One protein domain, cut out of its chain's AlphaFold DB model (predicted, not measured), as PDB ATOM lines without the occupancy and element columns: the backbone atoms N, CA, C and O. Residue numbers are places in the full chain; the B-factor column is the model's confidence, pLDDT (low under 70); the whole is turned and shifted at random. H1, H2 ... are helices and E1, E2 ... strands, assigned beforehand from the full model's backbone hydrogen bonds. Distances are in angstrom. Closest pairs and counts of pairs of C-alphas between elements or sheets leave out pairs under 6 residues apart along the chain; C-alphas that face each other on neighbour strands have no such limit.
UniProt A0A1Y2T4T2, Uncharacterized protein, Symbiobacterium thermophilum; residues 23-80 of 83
ATOM      1  N   LEU A  23     117.685 151.066 197.475       84.50
ATOM      2  CA  LEU A  23     116.578 150.304 198.044       84.50
ATOM      3  C   LEU A  23     115.574 149.814 196.992       84.50
ATOM      4  O   LEU A  23     115.154 148.660 197.057       84.50
ATOM      5  N   ASP A  24     115.157 150.669 196.053       83.69
ATOM      6  CA  ASP A  24     114.226 150.279 194.984       83.69
ATOM      7  C   ASP A  24     114.829 149.191 194.091       83.69
ATOM      8  O   ASP A  24     114.144 148.222 193.763       83.69
ATOM      9  N   ARG A  25     116.126 149.297 193.769       85.69
ATOM     10  CA  ARG A  25     116.843 148.240 193.039       85.69
ATOM     11  C   ARG A  25     116.847 146.925 193.813       85.69
ATOM     12  O   ARG A  25     116.429 145.909 193.269       85.69
ATOM     13  N   LEU A  26     117.218 146.964 195.095       88.12
ATOM     14  CA  LEU A  26     117.290 145.771 195.941       88.12
ATOM     15  C   LEU A  26     115.922 145.079 196.066       88.12
ATOM     16  O   LEU A  26     115.821 143.858 195.995       88.12
ATOM     17  N   LYS A  27     114.844 145.861 196.208       86.88
ATOM     18  CA  LYS A  27     113.470 145.343 196.241       86.88
ATOM     19  C   LYS A  27     113.074 144.664 194.931       86.88
ATOM     20  O   LYS A  27     112.428 143.621 194.979       86.88
ATOM     21  N   LEU A  28     113.432 145.245 193.786       89.19
ATOM     22  CA  LEU A  28     113.138 144.667 192.472       89.19
ATOM     23  C   LEU A  28     113.930 143.380 192.226       89.19
ATOM     24  O   LEU A  28     113.344 142.420 191.736       89.19
ATOM     25  N   GLU A  29     115.204 143.321 192.621       90.38
ATOM     26  CA  GLU A  29     116.006 142.093 192.525       90.38
ATOM     27  C   GLU A  29     115.401 140.957 193.357       90.38
ATOM     28  O   GLU A  29     115.212 139.850 192.861       90.38
ATOM     29  N   ILE A  30     115.010 141.239 194.603       90.94
ATOM     30  CA  ILE A  30     114.351 140.243 195.463       90.94
ATOM     31  C   ILE A  30     112.993 139.844 194.877       90.94
ATOM     32  O   ILE A  30     112.623 138.673 194.901       90.94
ATOM     33  N   ALA A  31     112.237 140.793 194.322       89.69
ATOM     34  CA  ALA A  31     110.995 140.471 193.635       89.69
ATOM     35  C   ALA A  31     111.229 139.559 192.426       89.69
ATOM     36  O   ALA A  31     110.408 138.679 192.179       89.69
ATOM     37  N   GLN A  32     112.313 139.756 191.671       91.06
ATOM     38  CA  GLN A  32     112.669 138.895 190.543       91.06
ATOM     39  C   GLN A  32     113.024 137.490 191.020       91.06
ATOM     40  O   GLN A  32     112.493 136.525 190.479       91.06
ATOM     41  N   GLU A  33     113.824 137.380 192.080       90.81
ATOM     42  CA  GLU A  33     114.187 136.102 192.703       90.81
ATOM     43  C   GLU A  33     112.952 135.332 193.202       90.81
ATOM     44  O   GLU A  33     112.851 134.120 193.035       90.81
ATOM     45  N   LEU A  34     111.967 136.044 193.759       88.69
ATOM     46  CA  LEU A  34     110.708 135.463 194.229       88.69
ATOM     47  C   LEU A  34     109.674 135.213 193.115       88.69
ATOM     48  O   LEU A  34     108.585 134.720 193.408       88.69
ATOM     49  N   GLY A  35     109.955 135.590 191.862       89.56
ATOM     50  CA  GLY A  35     108.988 135.522 190.755       89.56
ATOM     51  C   GLY A  35     107.829 136.526 190.862       89.56
ATOM     52  O   GLY A  35     106.839 136.436 190.141       89.56
ATOM     53  N   LEU A  36     107.940 137.508 191.757       88.81
ATOM     54  CA  LEU A  36     106.949 138.560 191.988       88.81
ATOM     55  C   LEU A  36     107.151 139.772 191.078       88.81
ATOM     56  O   LEU A  36     106.226 140.561 190.901       88.81
ATOM     57  N   ALA A  37     108.337 139.936 190.487       87.94
ATOM     58  CA  ALA A  37     108.651 141.093 189.654       87.94
ATOM     59  C   ALA A  37     107.723 141.233 188.446       87.94
ATOM     60  O   ALA A  37     107.277 142.342 188.166       87.94
ATOM     61  N   GLU A  38     107.370 140.136 187.772       86.81
ATOM     62  CA  GLU A  38     106.399 140.185 186.672       86.81
ATOM     63  C   GLU A  38     105.015 140.627 187.154       86.81
ATOM     64  O   GLU A  38     104.352 141.433 186.504       86.81
ATOM     65  N   LYS A  39     104.594 140.156 188.333       87.00
ATOM     66  CA  LYS A  39     103.318 140.537 188.946       87.00
ATOM     67  C   LYS A  39     103.299 142.021 189.316       87.00
ATOM     68  O   LYS A  39     102.328 142.708 189.026       87.00
ATOM     69  N   ILE A  40     104.391 142.534 189.884       86.12
ATOM     70  CA  ILE A  40     104.553 143.958 190.207       86.12
ATOM     71  C   ILE A  40     104.611 144.800 188.930       86.12
ATOM     72  O   ILE A  40     104.000 145.861 188.873       86.12
ATOM     73  N   ALA A  41     105.318 144.344 187.896       85.50
ATOM     74  CA  ALA A  41     105.401 145.052 186.623       85.50
ATOM     75  C   ALA A  41     104.034 145.121 185.925       85.50
ATOM     76  O   ALA A  41     103.695 146.136 185.320       85.50
ATOM     77  N   ARG A  42     103.240 144.050 186.036       84.62
ATOM     78  CA  ARG A  42     101.931 143.935 185.394       84.62
ATOM     79  C   ARG A  42     100.811 144.625 186.167       84.62
ATOM     80  O   ARG A  42     100.002 145.318 185.558       84.62
ATOM     81  N   SER A  43     100.751 144.412 187.477       85.25
ATOM     82  CA  SER A  43      99.625 144.813 188.324       85.25
ATOM     83  C   SER A  43     100.013 145.803 189.434       85.25
ATOM     84  O   SER A  43      99.151 146.379 190.093       85.25
ATOM     85  N   GLY A  44     101.305 146.073 189.621       83.88
ATOM     86  CA  GLY A  44     101.815 146.983 190.645       83.88
ATOM     87  C   GLY A  44     102.041 146.315 192.002       83.88
ATOM     88  O   GLY A  44     101.677 145.169 192.249       83.88
ATOM     89  N   TRP A  45     102.640 147.069 192.924       83.44
ATOM     90  CA  TRP A  45     102.924 146.607 194.289       83.44
ATOM     91  C   TRP A  45     101.663 146.299 195.109       83.44
ATOM     92  O   TRP A  45     101.730 145.509 196.044       83.44
ATOM     93  N   ALA A  46     100.523 146.904 194.760       83.12
ATOM     94  CA  ALA A  46      99.250 146.714 195.457       83.12
ATOM     95  C   ALA A  46      98.643 145.313 195.259       83.12
ATOM     96  O   ALA A  46      97.768 144.918 196.019       83.12
ATOM     97  N   GLU A  47      99.113 144.563 194.261       86.88
ATOM     98  CA  GLU A  47      98.622 143.215 193.938       86.88
ATOM     99  C   GLU A  47      99.428 142.100 194.603       86.88
ATOM    100  O   GLU A  47      99.140 140.908 194.445       86.88
ATOM    101  N   LEU A  48     100.451 142.472 195.371       87.00
ATOM    102  CA  LEU A  48     101.111 141.545 196.271       87.00
ATOM    103  C   LEU A  48     100.197 141.271 197.465       87.00
ATOM    104  O   LEU A  48      99.691 142.182 198.116       87.00
ATOM    105  N   THR A  49     100.024 139.996 197.779       89.31
ATOM    106  CA  THR A  49      99.410 139.572 199.034       89.31
ATOM    107  C   THR A  49     100.333 139.902 200.204       89.31
ATOM    108  O   THR A  49     101.554 139.978 200.048       89.31
ATOM    109  N   ALA A  50      99.766 140.017 201.408       88.94
ATOM    110  CA  ALA A  50     100.538 140.249 202.630       88.94
ATOM    111  C   ALA A  50     101.662 139.210 202.832       88.94
ATOM    112  O   ALA A  50     102.735 139.541 203.332       88.94
ATOM    113  N   ALA A  51     101.440 137.963 202.396       91.00
ATOM    114  CA  ALA A  51     102.441 136.904 202.440       91.00
ATOM    115  C   ALA A  51     103.608 137.157 201.467       91.00
ATOM    116  O   ALA A  51     104.768 137.011 201.848       91.00
ATOM    117  N   GLU A  52     103.319 137.562 200.227       89.50
ATOM    118  CA  GLU A  52     104.328 137.879 199.207       89.50
ATOM    119  C   GLU A  52     105.138 139.124 199.591       89.50
ATOM    120  O   GLU A  52     106.370 139.083 199.625       89.50
ATOM    121  N   SER A  53     104.456 140.217 199.952       88.62
ATOM    122  CA  SER A  53     105.114 141.451 200.393       88.62
ATOM    123  C   SER A  53     105.897 141.247 201.692       88.62
ATOM    124  O   SER A  53     106.978 141.811 201.852       88.62
ATOM    125  N   GLY A  54     105.382 140.416 202.606       90.62
ATOM    126  CA  GLY A  54     106.047 140.056 203.859       90.62
ATOM    127  C   GLY A  54     107.324 139.247 203.635       90.62
ATOM    128  O   GLY A  54     108.356 139.560 204.226       90.62
ATOM    129  N   ARG A  55     107.299 138.263 202.724       92.56
ATOM    130  CA  ARG A  55     108.504 137.516 202.324       92.56
ATOM    131  C   ARG A  55     109.548 138.429 201.685       92.56
ATOM    132  O   ARG A  55     110.706 138.390 202.093       92.56
ATOM    133  N   LEU A  56     109.136 139.289 200.751       91.94
ATOM    134  CA  LEU A  56     110.027 140.257 200.102       91.94
ATOM    135  C   LEU A  56     110.665 141.206 201.126       91.94
ATOM    136  O   LEU A  56     111.883 141.380 201.127       91.94
ATOM    137  N   GLY A  57     109.865 141.776 202.033       89.88
ATOM    138  CA  GLY A  57     110.347 142.654 203.103       89.88
ATOM    139  C   GLY A  57     111.272 141.947 204.099       89.88
ATOM    140  O   GLY A  57     112.256 142.532 204.545       89.88
ATOM    141  N   GLY A  58     111.006 140.675 204.405       92.75
ATOM    142  CA  GLY A  58     111.859 139.855 205.264       92.75
ATOM    143  C   GLY A  58     113.244 139.609 204.661       92.75
ATOM    144  O   GLY A  58     114.252 139.814 205.339       92.75
ATOM    145  N   ILE A  59     113.309 139.239 203.376       92.31
ATOM    146  CA  ILE A  59     114.583 139.051 202.660       92.31
ATOM    147  C   ILE A  59     115.327 140.382 202.539       92.31
ATOM    148  O   ILE A  59     116.535 140.431 202.769       92.31
ATOM    149  N   LEU A  60     114.606 141.468 202.253       90.44
ATOM    150  CA  LEU A  60     115.171 142.812 202.188       90.44
ATOM    151  C   LEU A  60     115.857 143.188 203.507       90.44
ATOM    152  O   LEU A  60     117.034 143.543 203.505       90.44
ATOM    153  N   ASN A  61     115.157 143.041 204.635       90.31
ATOM    154  CA  ASN A  61     115.711 143.315 205.963       90.31
ATOM    155  C   ASN A  61     116.875 142.388 206.319       90.31
ATOM    156  O   ASN A  61     117.831 142.831 206.957       90.31
ATOM    157  N   ARG A  62     116.823 141.118 205.906       91.12
ATOM    158  CA  ARG A  62     117.927 140.181 206.120       91.12
ATOM    159  C   ARG A  62     119.185 140.629 205.378       91.12
ATOM    160  O   ARG A  62     120.221 140.768 206.021       91.12
ATOM    161  N   ARG A  63     119.082 140.958 204.083       89.62
ATOM    162  CA  ARG A  63     120.214 141.478 203.289       89.62
ATOM    163  C   ARG A  63     120.765 142.777 203.870       89.62
ATOM    164  O   ARG A  63     121.973 142.922 203.999       89.62
ATOM    165  N   LEU A  64     119.888 143.695 204.277       88.25
ATOM    166  CA  LEU A  64     120.277 144.935 204.955       88.25
ATOM    167  C   LEU A  64     121.086 144.654 206.226       88.25
ATOM    168  O   LEU A  64     122.153 145.230 206.410       88.25
ATOM    169  N   LYS A  65     120.632 143.722 207.068       88.19
ATOM    170  CA  LYS A  65     121.331 143.342 208.301       88.19
ATOM    171  C   LYS A  65     122.692 142.696 208.029       88.19
ATOM    172  O   LYS A  65     123.656 143.032 208.712       88.19
ATOM    173  N   GLU A  66     122.787 141.807 207.039       88.81
ATOM    174  CA  GLU A  66     124.051 141.153 206.660       88.81
ATOM    175  C   GLU A  66     125.063 142.148 206.082       88.81
ATOM    176  O   GLU A  66     126.240 142.114 206.429       88.81
ATOM    177  N   LEU A  67     124.587 143.101 205.278       86.12
ATOM    178  CA  LEU A  67     125.401 144.176 204.711       86.12
ATOM    179  C   LEU A  67     125.667 145.321 205.705       86.12
ATOM    180  O   LEU A  67     126.358 146.277 205.354       86.12
ATOM    181  N   LYS A  68     125.119 145.250 206.930       86.25
ATOM    182  CA  LYS A  68     125.118 146.342 207.920       86.25
ATOM    183  C   LYS A  68     124.663 147.662 207.291       86.25
ATOM    184  O   LYS A  68     125.314 148.691 207.434       86.25
ATOM    185  N   LEU A  69     123.561 147.624 206.551       87.19
ATOM    186  CA  LEU A  69     122.922 148.763 205.907       87.19
ATOM    187  C   LEU A  69     121.588 149.058 206.602       87.19
ATOM    188  O   LEU A  69     120.820 148.154 206.917       87.19
ATOM    189  N   ALA A  70     121.287 150.334 206.801       83.00
ATOM    190  CA  ALA A  70     119.982 150.823 207.213       83.00
ATOM    191  C   ALA A  70     119.303 151.543 206.051       83.00
ATOM    192  O   ALA A  70     119.950 152.150 205.193       83.00
ATOM    193  N   ILE A  71     117.972 151.505 206.054       84.25
ATOM    194  CA  ILE A  71     117.161 152.305 205.143       84.25
ATOM    195  C   ILE A  71     117.126 153.735 205.680       84.25
ATOM    196  O   ILE A  71     116.488 154.021 206.691       84.25
ATOM    197  N   GLY A  72     117.833 154.625 204.999       78.44
ATOM    198  CA  GLY A  72     117.848 156.054 205.253       78.44
ATOM    199  C   GLY A  72     116.641 156.797 204.668       78.44
ATOM    200  O   GLY A  72     115.791 156.216 203.978       78.44
ATOM    201  N   PRO A  73     116.569 158.121 204.896       75.00
ATOM    202  CA  PRO A  73     115.525 158.954 204.319       75.00
ATOM    203  C   PRO A  73     115.539 158.842 202.792       75.00
ATOM    204  O   PRO A  73     116.592 158.781 202.162       75.00
ATOM    205  N   LYS A  74     114.343 158.821 202.196       69.25
ATOM    206  CA  LYS A  74     114.127 158.696 200.744       69.25
ATOM    207  C   LYS A  74     114.653 157.400 200.099       69.25
ATOM    208  O   LYS A  74     114.754 157.375 198.883       69.25
ATOM    209  N   GLY A  75     114.922 156.329 200.852       72.44
ATOM    210  CA  GLY A  75     115.322 155.034 200.274       72.44
ATOM    211  C   GLY A  75     116.825 154.882 200.015       72.44
ATOM    212  O   GLY A  75     117.249 153.948 199.337       72.44
ATOM    213  N   THR A  76     117.649 155.772 200.562       79.00
ATOM    214  CA  THR A  76     119.107 155.610 200.559       79.00
ATOM    215  C   THR A  76     119.509 154.433 201.445       79.00
ATOM    216  O   THR A  76     118.941 154.252 202.518       79.00
ATOM    217  N   LEU A  77     120.496 153.639 201.030       80.38
ATOM    218  CA  LEU A  77     121.101 152.620 201.890       80.38
ATOM    219  C   LEU A  77     122.311 153.231 202.591       80.38
ATOM    220  O   LEU A  77     123.270 153.624 201.933       80.38
ATOM    221  N   ILE A  78     122.238 153.357 203.915       81.00
ATOM    222  CA  ILE A  78     123.295 153.958 204.733       81.00
ATOM    223  C   ILE A  78     124.008 152.835 205.490       81.00
ATOM    224  O   ILE A  78     123.332 152.077 206.183       81.00
ATOM    225  N   PRO A  79     125.342 152.715 205.421       80.19
ATOM    226  CA  PRO A  79     126.086 151.805 206.282       80.19
ATOM    227  C   PRO A  79     125.858 152.145 207.756       80.19
ATOM    228  O   PRO A  79     126.124 153.260 208.191       80.19
ATOM    229  N   THR A  80     125.395 151.176 208.540       76.25
ATOM    230  CA  THR A  80     125.249 151.275 210.000       76.25
ATOM    231  C   THR A  80     126.572 151.029 210.723       76.25
ATOM    232  O   THR A  80     126.599 150.972 211.950       76.25
TER     233      THR A  80
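This is residues 23 to 80 of the 83 residues of an uncharacterized protein of Symbiobacterium thermophilum (UniProt A0A1Y2T4T2). The long helix H3 makes the longest axis; H1 packs steeply on its residues 56 to 60, H2 makes a corner with H1 toward one end, and the small E1-E2 hairpin folds back at the other. The printed part has 58 residues with three named helices, then two antiparallel strands: mostly helix, compact, radius of gyration of the C-alphas 11.7 A, spans 34 by 19 by 17 A.

Find C-alpha 23 at (116.578, 150.304, 198.044); H1, residues 23 to 33, runs 15.4 A. Next come H2, residues 37 to 43, and H3, residues 50 to 66, 23.9 A. E1 is residues 69 to 71; E2, residues 77 to 79, ends at (126.086, 151.805, 206.282).

H1 and H3 touch, closest at C-alphas 30 and 56, 6.3 A, a steep tilt of 63 degrees, opposite ways. H1 and H2 touch only at the corner, C-alphas 31 and 37, 4.7 A. H2 and H3 are apart. In the hairpin, find N 70 and O 78, 2.8 A. Every O i to N i+4 pair in H1, H2 and H3 is within hydrogen-bond range.

C-alphas 42 and 80 are farthest apart, 34.7 A. The printed part has no cut and no long link; residue 74 is under pLDDT 70.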